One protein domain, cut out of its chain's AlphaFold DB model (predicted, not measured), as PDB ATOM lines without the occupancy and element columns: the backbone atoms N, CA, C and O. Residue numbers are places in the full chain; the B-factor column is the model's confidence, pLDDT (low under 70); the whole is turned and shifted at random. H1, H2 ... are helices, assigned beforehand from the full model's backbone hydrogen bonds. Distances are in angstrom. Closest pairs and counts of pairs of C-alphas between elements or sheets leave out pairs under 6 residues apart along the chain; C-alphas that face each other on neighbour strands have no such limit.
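This is residues 9 to 66 of the 109 residues of an uncharacterized protein of Pseudonocardiales bacterium (UniProt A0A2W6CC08). Little regular structure is here: winding loops make most of an elongated body, with two short helices, H1 near one end of its long axis and H2 at the other. The 58 printed residues hold H1, then H2, and no named strand; the class is all helix, with 19 residues in named elements. The whole is compact, with a radius of gyration of the C-alphas of 11.3 A, and spans 37 by 23 by 16 A.

Residues 9 to 30 have no named element; within them residues 20 to 21 pair antiparallel with residues 24 to 25. H1, residues 31 to 40, and H2, residues 57 to 65, are apart. In their long link, residues 44 to 45 pair antiparallel with residues 51 to 52. In H1 and H2 every O i to N i+4 pair is within hydrogen-bond range.

H1 begins at C-alpha 31 (13.569, 40.019, 28.580) and is 14.2 A long from first to last C-alpha. H2 is 12.7 A long and ends at C-alpha 65 (40.301, 54.033, 26.836).

The two C-alphas farthest apart, of Arg 29 and Gly 66, are 38.0 A apart. The printed part has no cut. Its mean pLDDT is 90.8, and no printed residue is under 70.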
ATOM      1  N   SER A   9      14.155  39.117  21.355       94.31
ATOM      2  CA  SER A   9      15.497  38.886  20.832       94.31
ATOM      3  C   SER A   9      16.398  40.078  21.146       94.31
ATOM      4  O   SER A   9      15.934  41.192  21.403       94.31
ATOM      5  N   VAL A  10      17.707  39.831  21.195       94.56
ATOM      6  CA  VAL A  10      18.713  40.858  21.496       94.56
ATOM      7  C   VAL A  10      19.456  41.187  20.215       94.56
ATOM      8  O   VAL A  10      19.988  40.288  19.572       94.56
ATOM      9  N   HIS A  11      19.532  42.471  19.876       94.31
ATOM     10  CA  HIS A  11      20.265  42.946  18.705       94.31
ATOM     11  C   HIS A  11      21.396  43.878  19.104       94.31
ATOM     12  O   HIS A  11      21.263  44.708  20.006       94.31
ATOM     13  N   CYS A  12      22.510  43.774  18.386       93.56
ATOM     14  CA  CYS A  12      23.617  44.692  18.533       93.56
ATOM     15  C   CYS A  12      23.173  46.073  18.057       93.56
ATOM     16  O   CYS A  12      22.736  46.265  16.923       93.56
ATOM     17  N   GLY A  13      23.324  47.078  18.903       91.56
ATOM     18  CA  GLY A  13      22.972  48.444  18.564       91.56
ATOM     19  C   GLY A  13      23.893  49.094  17.528       91.56
ATOM     20  O   GLY A  13      23.562  50.192  17.085       91.56
ATOM     21  N   GLN A  14      25.000  48.437  17.155       90.75
ATOM     22  CA  GLN A  14      25.943  48.887  16.131       90.75
ATOM     23  C   GLN A  14      25.772  48.126  14.810       90.75
ATOM     24  O   GLN A  14      25.408  48.730  13.807       90.75
ATOM     25  N   CYS A  15      26.021  46.810  14.794       91.31
ATOM     26  CA  CYS A  15      25.946  46.008  13.565       91.31
ATOM     27  C   CYS A  15      24.555  45.428  13.278       91.31
ATOM     28  O   CYS A  15      24.355  44.874  12.207       91.31
ATOM     29  N   ARG A  16      23.594  45.568  14.204       92.00
ATOM     30  CA  ARG A  16      22.226  45.012  14.123       92.00
ATOM     31  C   ARG A  16      22.121  43.486  14.151       92.00
ATOM     32  O   ARG A  16      20.997  42.995  14.251       92.00
ATOM     33  N   ASP A  17      23.245  42.767  14.177       91.94
ATOM     34  CA  ASP A  17      23.265  41.313  14.360       91.94
ATOM     35  C   ASP A  17      22.485  40.902  15.604       91.94
ATOM     36  O   ASP A  17      22.538  41.577  16.638       91.94
ATOM     37  N   ALA A  18      21.773  39.787  15.494       92.81
ATOM     38  CA  ALA A  18      21.029  39.211  16.595       92.81
ATOM     39  C   ALA A  18      21.903  38.267  17.434       92.81
ATOM     40  O   ALA A  18      22.864  37.665  16.949       92.81
ATOM     41  N   LEU A  19      21.550  38.109  18.706       92.50
ATOM     42  CA  LEU A  19      22.123  37.084  19.568       92.50
ATOM     43  C   LEU A  19      21.758  35.693  19.032       92.50
ATOM     44  O   LEU A  19      20.586  35.357  18.890       92.50
ATOM     45  N   GLY A  20      22.771  34.866  18.776       87.94
ATOM     46  CA  GLY A  20      22.613  33.624  18.019       87.94
ATOM     47  C   GLY A  20      23.669  33.534  16.929       87.94
ATOM     48  O   GLY A  20      24.783  34.024  17.111       87.94
ATOM     49  N   SER A  21      23.319  32.904  15.815       76.38
ATOM     50  CA  SER A  21      24.119  32.941  14.593       76.38
ATOM     51  C   SER A  21      23.404  33.784  13.532       76.38
ATOM     52  O   SER A  21      22.192  33.986  13.637       76.38
ATOM     53  N   PRO A  22      24.107  34.247  12.481       70.69
ATOM     54  CA  PRO A  22      23.476  34.959  11.367       70.69
ATOM     55  C   PRO A  22      22.311  34.192  10.719       70.69
ATOM     56  O   PRO A  22      21.420  34.804  10.140       70.69
ATOM     57  N   GLU A  23      22.308  32.862  10.833       78.94
ATOM     58  CA  GLU A  23      21.271  31.984  10.279       78.94
ATOM     59  C   GLU A  23      20.236  31.526  11.320       78.94
ATOM     60  O   GLU A  23      19.233  30.908  10.968       78.94
ATOM     61  N   CYS A  24      20.460  31.805  12.608       83.88
ATOM     62  CA  CYS A  24      19.586  31.373  13.692       83.88
ATOM     63  C   CYS A  24      19.567  32.413  14.817       83.88
ATOM     64  O   CYS A  24      20.352  32.358  15.772       83.88
ATOM     65  N   GLU A  25      18.644  33.368  14.694       91.00
ATOM     66  CA  GLU A  25      18.296  34.300  15.764       91.00
ATOM     67  C   GLU A  25      17.716  33.523  16.952       91.00
ATOM     68  O   GLU A  25      16.828  32.683  16.793       91.00
ATOM     69  N   ARG A  26      18.230  33.777  18.162       92.75
ATOM     70  CA  ARG A  26      17.662  33.193  19.378       92.75
ATOM     71  C   ARG A  26      16.544  34.069  19.916       92.75
ATOM     72  O   ARG A  26      16.721  35.258  20.170       92.75
ATOM     73  N   HIS A  27      15.422  33.413  20.175       94.06
ATOM     74  CA  HIS A  27      14.230  34.005  20.755       94.06
ATOM     75  C   HIS A  27      14.050  33.506  22.187       94.06
ATOM     76  O   HIS A  27      14.198  32.318  22.478       94.06
ATOM     77  N   TYR A  28      13.681  34.419  23.075       94.44
ATOM     78  CA  TYR A  28      13.500  34.163  24.495       94.44
ATOM     79  C   TYR A  28      12.078  34.505  24.915       94.44
ATOM     80  O   TYR A  28      11.415  35.367  24.337       94.44
ATOM     81  N   ARG A  29      11.598  33.820  25.954       94.00
ATOM     82  CA  ARG A  29      10.252  34.043  26.492       94.00
ATOM     83  C   ARG A  29      10.143  35.333  27.309       94.00
ATOM     84  O   ARG A  29       9.054  35.884  27.422       94.00
ATOM     85  N   THR A  30      11.242  35.783  27.908       94.50
ATOM     86  CA  THR A  30      11.291  36.971  28.765       94.50
ATOM     87  C   THR A  30      12.517  37.807  28.431       94.50
ATOM     88  O   THR A  30      13.514  37.285  27.930       94.50
ATOM     89  N   GLU A  31      12.445  39.100  28.740       94.31
ATOM     90  CA  GLU A  31      13.569  40.019  28.580       94.31
ATOM     91  C   GLU A  31      14.768  39.577  29.425       94.31
ATOM     92  O   GLU A  31      15.838  39.371  28.870       94.31
ATOM     93  N   ASN A  32      14.579  39.299  30.722       95.12
ATOM     94  CA  ASN A  32      15.669  38.850  31.599       95.12
ATOM     95  C   ASN A  32      16.413  37.625  31.051       95.12
ATOM     96  O   ASN A  32      17.636  37.625  31.041       95.12
ATOM     97  N   ALA A  33      15.703  36.622  30.516       95.25
ATOM     98  CA  ALA A  33      16.356  35.455  29.924       95.25
ATOM     99  C   ALA A  33      17.209  35.822  28.696       95.25
ATOM    100  O   ALA A  33      18.269  35.236  28.481       95.25
ATOM    101  N   ALA A  34      16.762  36.799  27.905       94.56
ATOM    102  CA  ALA A  34      17.509  37.318  26.767       94.56
ATOM    103  C   ALA A  34      18.758  38.099  27.218       94.56
ATOM    104  O   ALA A  34      19.835  37.913  26.651       94.56
ATOM    105  N   LEU A  35      18.625  38.934  28.258       94.00
ATOM    106  CA  LEU A  35      19.725  39.706  28.847       94.00
ATOM    107  C   LEU A  35      20.790  38.789  29.465       94.00
ATOM    108  O   LEU A  35      21.979  38.976  29.208       94.00
ATOM    109  N   ASP A  36      20.366  37.779  30.224       95.44
ATOM    110  CA  ASP A  36      21.256  36.802  30.854       95.44
ATOM    111  C   ASP A  36      22.035  36.010  29.796       95.44
ATOM    112  O   ASP A  36      23.254  35.855  29.899       95.44
ATOM    113  N   ALA A  37      21.355  35.569  28.733       94.31
ATOM    114  CA  ALA A  37      21.996  34.869  27.625       94.31
ATOM    115  C   ALA A  37      22.981  35.766  26.858       94.31
ATOM    116  O   ALA A  37      24.075  35.323  26.517       94.31
ATOM    117  N   ALA A  38      22.632  37.033  26.615       94.50
ATOM    118  CA  ALA A  38      23.532  37.988  25.972       94.50
ATOM    119  C   ALA A  38      24.801  38.208  26.810       94.50
ATOM    120  O   ALA A  38      25.917  38.153  26.286       94.50
ATOM    121  N   ALA A  39      24.643  38.419  28.119       93.81
ATOM    122  CA  ALA A  39      25.761  38.598  29.039       93.81
ATOM    123  C   ALA A  39      26.669  37.356  29.087       93.81
ATOM    124  O   ALA A  39      27.895  37.500  29.052       93.81
ATOM    125  N   ALA A  40      26.084  36.154  29.115       93.88
ATOM    126  CA  ALA A  40      26.821  34.890  29.069       93.88
ATOM    127  C   ALA A  40      27.634  34.730  27.771       93.88
ATOM    128  O   ALA A  40      28.770  34.258  27.807       93.88
ATOM    129  N   ASP A  41      27.106  35.216  26.648       91.94
ATOM    130  CA  ASP A  41      27.771  35.235  25.340       91.94
ATOM    131  C   ASP A  41      28.795  36.379  25.177       91.94
ATOM    132  O   ASP A  41      29.323  36.628  24.088       91.94
ATOM    133  N   GLY A  42      29.085  37.111  26.256       91.94
ATOM    134  CA  GLY A  42      30.083  38.177  26.269       91.94
ATOM    135  C   GLY A  42      29.620  39.482  25.622       91.94
ATOM    136  O   GLY A  42      30.453  40.350  25.344       91.94
ATOM    137  N   TRP A  43      28.315  39.648  25.393       94.50
ATOM    138  CA  TRP A  43      27.754  40.932  24.988       94.50
ATOM    139  C   TRP A  43      27.866  41.942  26.134       94.50
ATOM    140  O   TRP A  43      27.947  41.586  27.312       94.50
ATOM    141  N   ARG A  44      27.896  43.230  25.793       92.94
ATOM    142  CA  ARG A  44      28.068  44.325  26.757       92.94
ATOM    143  C   ARG A  44      26.997  45.386  26.565       92.94
ATOM    144  O   ARG A  44      26.547  45.608  25.446       92.94
ATOM    145  N   ILE A  45      26.631  46.063  27.646       90.31
ATOM    146  CA  ILE A  45      25.737  47.221  27.617       90.31
ATOM    147  C   ILE A  45      26.586  48.488  27.722       90.31
ATOM    148  O   ILE A  45      27.519  48.545  28.526       90.31
ATOM    149  N   ASP A  46      26.283  49.495  26.906       88.25
ATOM    150  CA  ASP A  46      26.904  50.812  27.022       88.25
ATOM    151  C   ASP A  46      26.237  51.700  28.084       88.25
ATOM    152  O   ASP A  46      25.228  51.354  28.691       88.25
ATOM    153  N   ARG A  47      26.789  52.896  28.320       85.12
ATOM    154  CA  ARG A  47      26.215  53.838  29.299       85.12
ATOM    155  C   ARG A  47      24.802  54.317  28.939       85.12
ATOM    156  O   ARG A  47      24.114  54.832  29.813       85.12
ATOM    157  N   GLY A  48      24.385  54.178  27.681       85.88
ATOM    158  CA  GLY A  48      23.051  54.522  27.195       85.88
ATOM    159  C   GLY A  48      22.060  53.355  27.230       85.88
ATOM    160  O   GLY A  48      20.947  53.508  26.731       85.88
ATOM    161  N   GLY A  49      22.441  52.196  27.780       86.81
ATOM    162  CA  GLY A  49      21.576  51.018  27.858       86.81
ATOM    163  C   GLY A  49      21.485  50.214  26.558       86.81
ATOM    164  O   GLY A  49      20.659  49.311  26.454       86.81
ATOM    165  N   ARG A  50      22.313  50.511  25.550       91.00
ATOM    166  CA  ARG A  50      22.312  49.791  24.272       91.00
ATOM    167  C   ARG A  50      23.249  48.588  24.343       91.00
ATOM    168  O   ARG A  50      24.369  48.687  24.839       91.00
ATOM    169  N   TRP A  51      22.791  47.452  23.821       92.69
ATOM    170  CA  TRP A  51      23.569  46.216  23.740       92.69
ATOM    171  C   TRP A  51      24.563  46.226  22.581       92.69
ATOM    172  O   TRP A  51      24.258  46.680  21.480       92.69
ATOM    173  N   TRP A  52      25.740  45.662  22.819       94.19
ATOM    174  CA  TRP A  52      26.831  45.504  21.869       94.19
ATOM    175  C   TRP A  52      27.254  44.039  21.843       94.19
ATOM    176  O   TRP A  52      27.571  43.468  22.890       94.19
ATOM    177  N   CYS A  53      27.279  43.437  20.653       93.44
ATOM    178  CA  CYS A  53      27.753  42.066  20.494       93.44
ATOM    179  C   CYS A  53      29.229  41.938  20.868       93.44
ATOM    180  O   CYS A  53      29.975  42.919  20.865       93.44
ATOM    181  N   SER A  54      29.667  40.715  21.154       90.75
ATOM    182  CA  SER A  54      31.054  40.417  21.527       90.75
ATOM    183  C   SER A  54      32.084  40.890  20.488       90.75
ATOM    184  O   SER A  54      33.197  41.253  20.862       90.75
ATOM    185  N   ALA A  55      31.708  40.969  19.206       90.06
ATOM    186  CA  ALA A  55      32.560  41.502  18.143       90.06
ATOM    187  C   ALA A  55      32.650  43.042  18.143       90.06
ATOM    188  O   ALA A  55      33.715  43.599  17.878       90.06
ATOM    189  N   CYS A  56      31.560  43.749  18.461       91.12
ATOM    190  CA  CYS A  56      31.533  45.217  18.471       91.12
ATOM    191  C   CYS A  56      31.929  45.820  19.830       91.12
ATOM    192  O   CYS A  56      32.453  46.932  19.872       91.12
ATOM    193  N   ALA A  57      31.715  45.110  20.942       91.69
ATOM    194  CA  ALA A  57      32.023  45.582  22.292       91.69
ATOM    195  C   ALA A  57      33.481  46.064  22.479       91.69
ATOM    196  O   ALA A  57      33.684  47.090  23.130       91.69
ATOM    197  N   PRO A  58      34.511  45.435  21.875       91.06
ATOM    198  CA  PRO A  58      35.880  45.944  21.932       91.06
ATOM    199  C   PRO A  58      36.051  47.369  21.383       91.06
ATOM    200  O   PRO A  58      36.911  48.110  21.874       91.06
ATOM    201  N   ALA A  59      35.250  47.776  20.389       87.38
ATOM    202  CA  ALA A  59      35.278  49.133  19.845       87.38
ATOM    203  C   ALA A  59      34.786  50.160  20.872       87.38
ATOM    204  O   ALA A  59      35.399  51.217  21.005       87.38
ATOM    205  N   LEU A  60      33.759  49.817  21.654       86.06
ATOM    206  CA  LEU A  60      33.242  50.669  22.726       86.06
ATOM    207  C   LEU A  60      34.304  50.954  23.792       86.06
ATOM    208  O   LEU A  60      34.502  52.096  24.199       86.06
ATOM    209  N   ILE A  61      35.042  49.921  24.200       86.12
ATOM    210  CA  ILE A  61      36.126  50.078  25.175       86.12
ATOM    211  C   ILE A  61      37.222  50.986  24.597       86.12
ATOM    212  O   ILE A  61      37.719  51.871  25.286       86.12
ATOM    213  N   CYS A  62      37.579  50.817  23.318       91.69
ATOM    214  CA  CYS A  62      38.588  51.667  22.677       91.69
ATOM    215  C   CYS A  62      38.156  53.132  22.529       91.69
ATOM    216  O   CYS A  62      39.021  54.001  22.546       91.69
ATOM    217  N   GLN A  63      36.860  53.428  22.398       85.94
ATOM    218  CA  GLN A  63      36.373  54.814  22.361       85.94
ATOM    219  C   GLN A  63      36.610  55.545  23.689       85.94
ATOM    220  O   GLN A  63      36.831  56.752  23.688       85.94
ATOM    221  N   VAL A  64      36.574  54.822  24.812       86.44
ATOM    222  CA  VAL A  64      36.763  55.394  26.154       86.44
ATOM    223  C   VAL A  64      38.231  55.369  26.581       86.44
ATOM    224  O   VAL A  64      38.728  56.349  27.127       86.44
ATOM    225  N   GLU A  65      38.930  54.258  26.349       90.94
ATOM    226  CA  GLU A  65      40.301  54.033  26.836       90.94
ATOM    227  C   GLU A  65      41.388  54.369  25.804       90.94
ATOM    228  O   GLU A  65      42.575  54.369  26.128       90.94
ATOM    229  N   GLY A  66      41.005  54.624  24.553       92.50
ATOM    230  CA  GLY A  66      41.926  54.732  23.429       92.50
ATOM    231  C   GLY A  66      42.297  53.377  22.811       92.50
ATOM    232  O   GLY A  66      42.058  52.294  23.359       92.50
TER     233      GLY A  66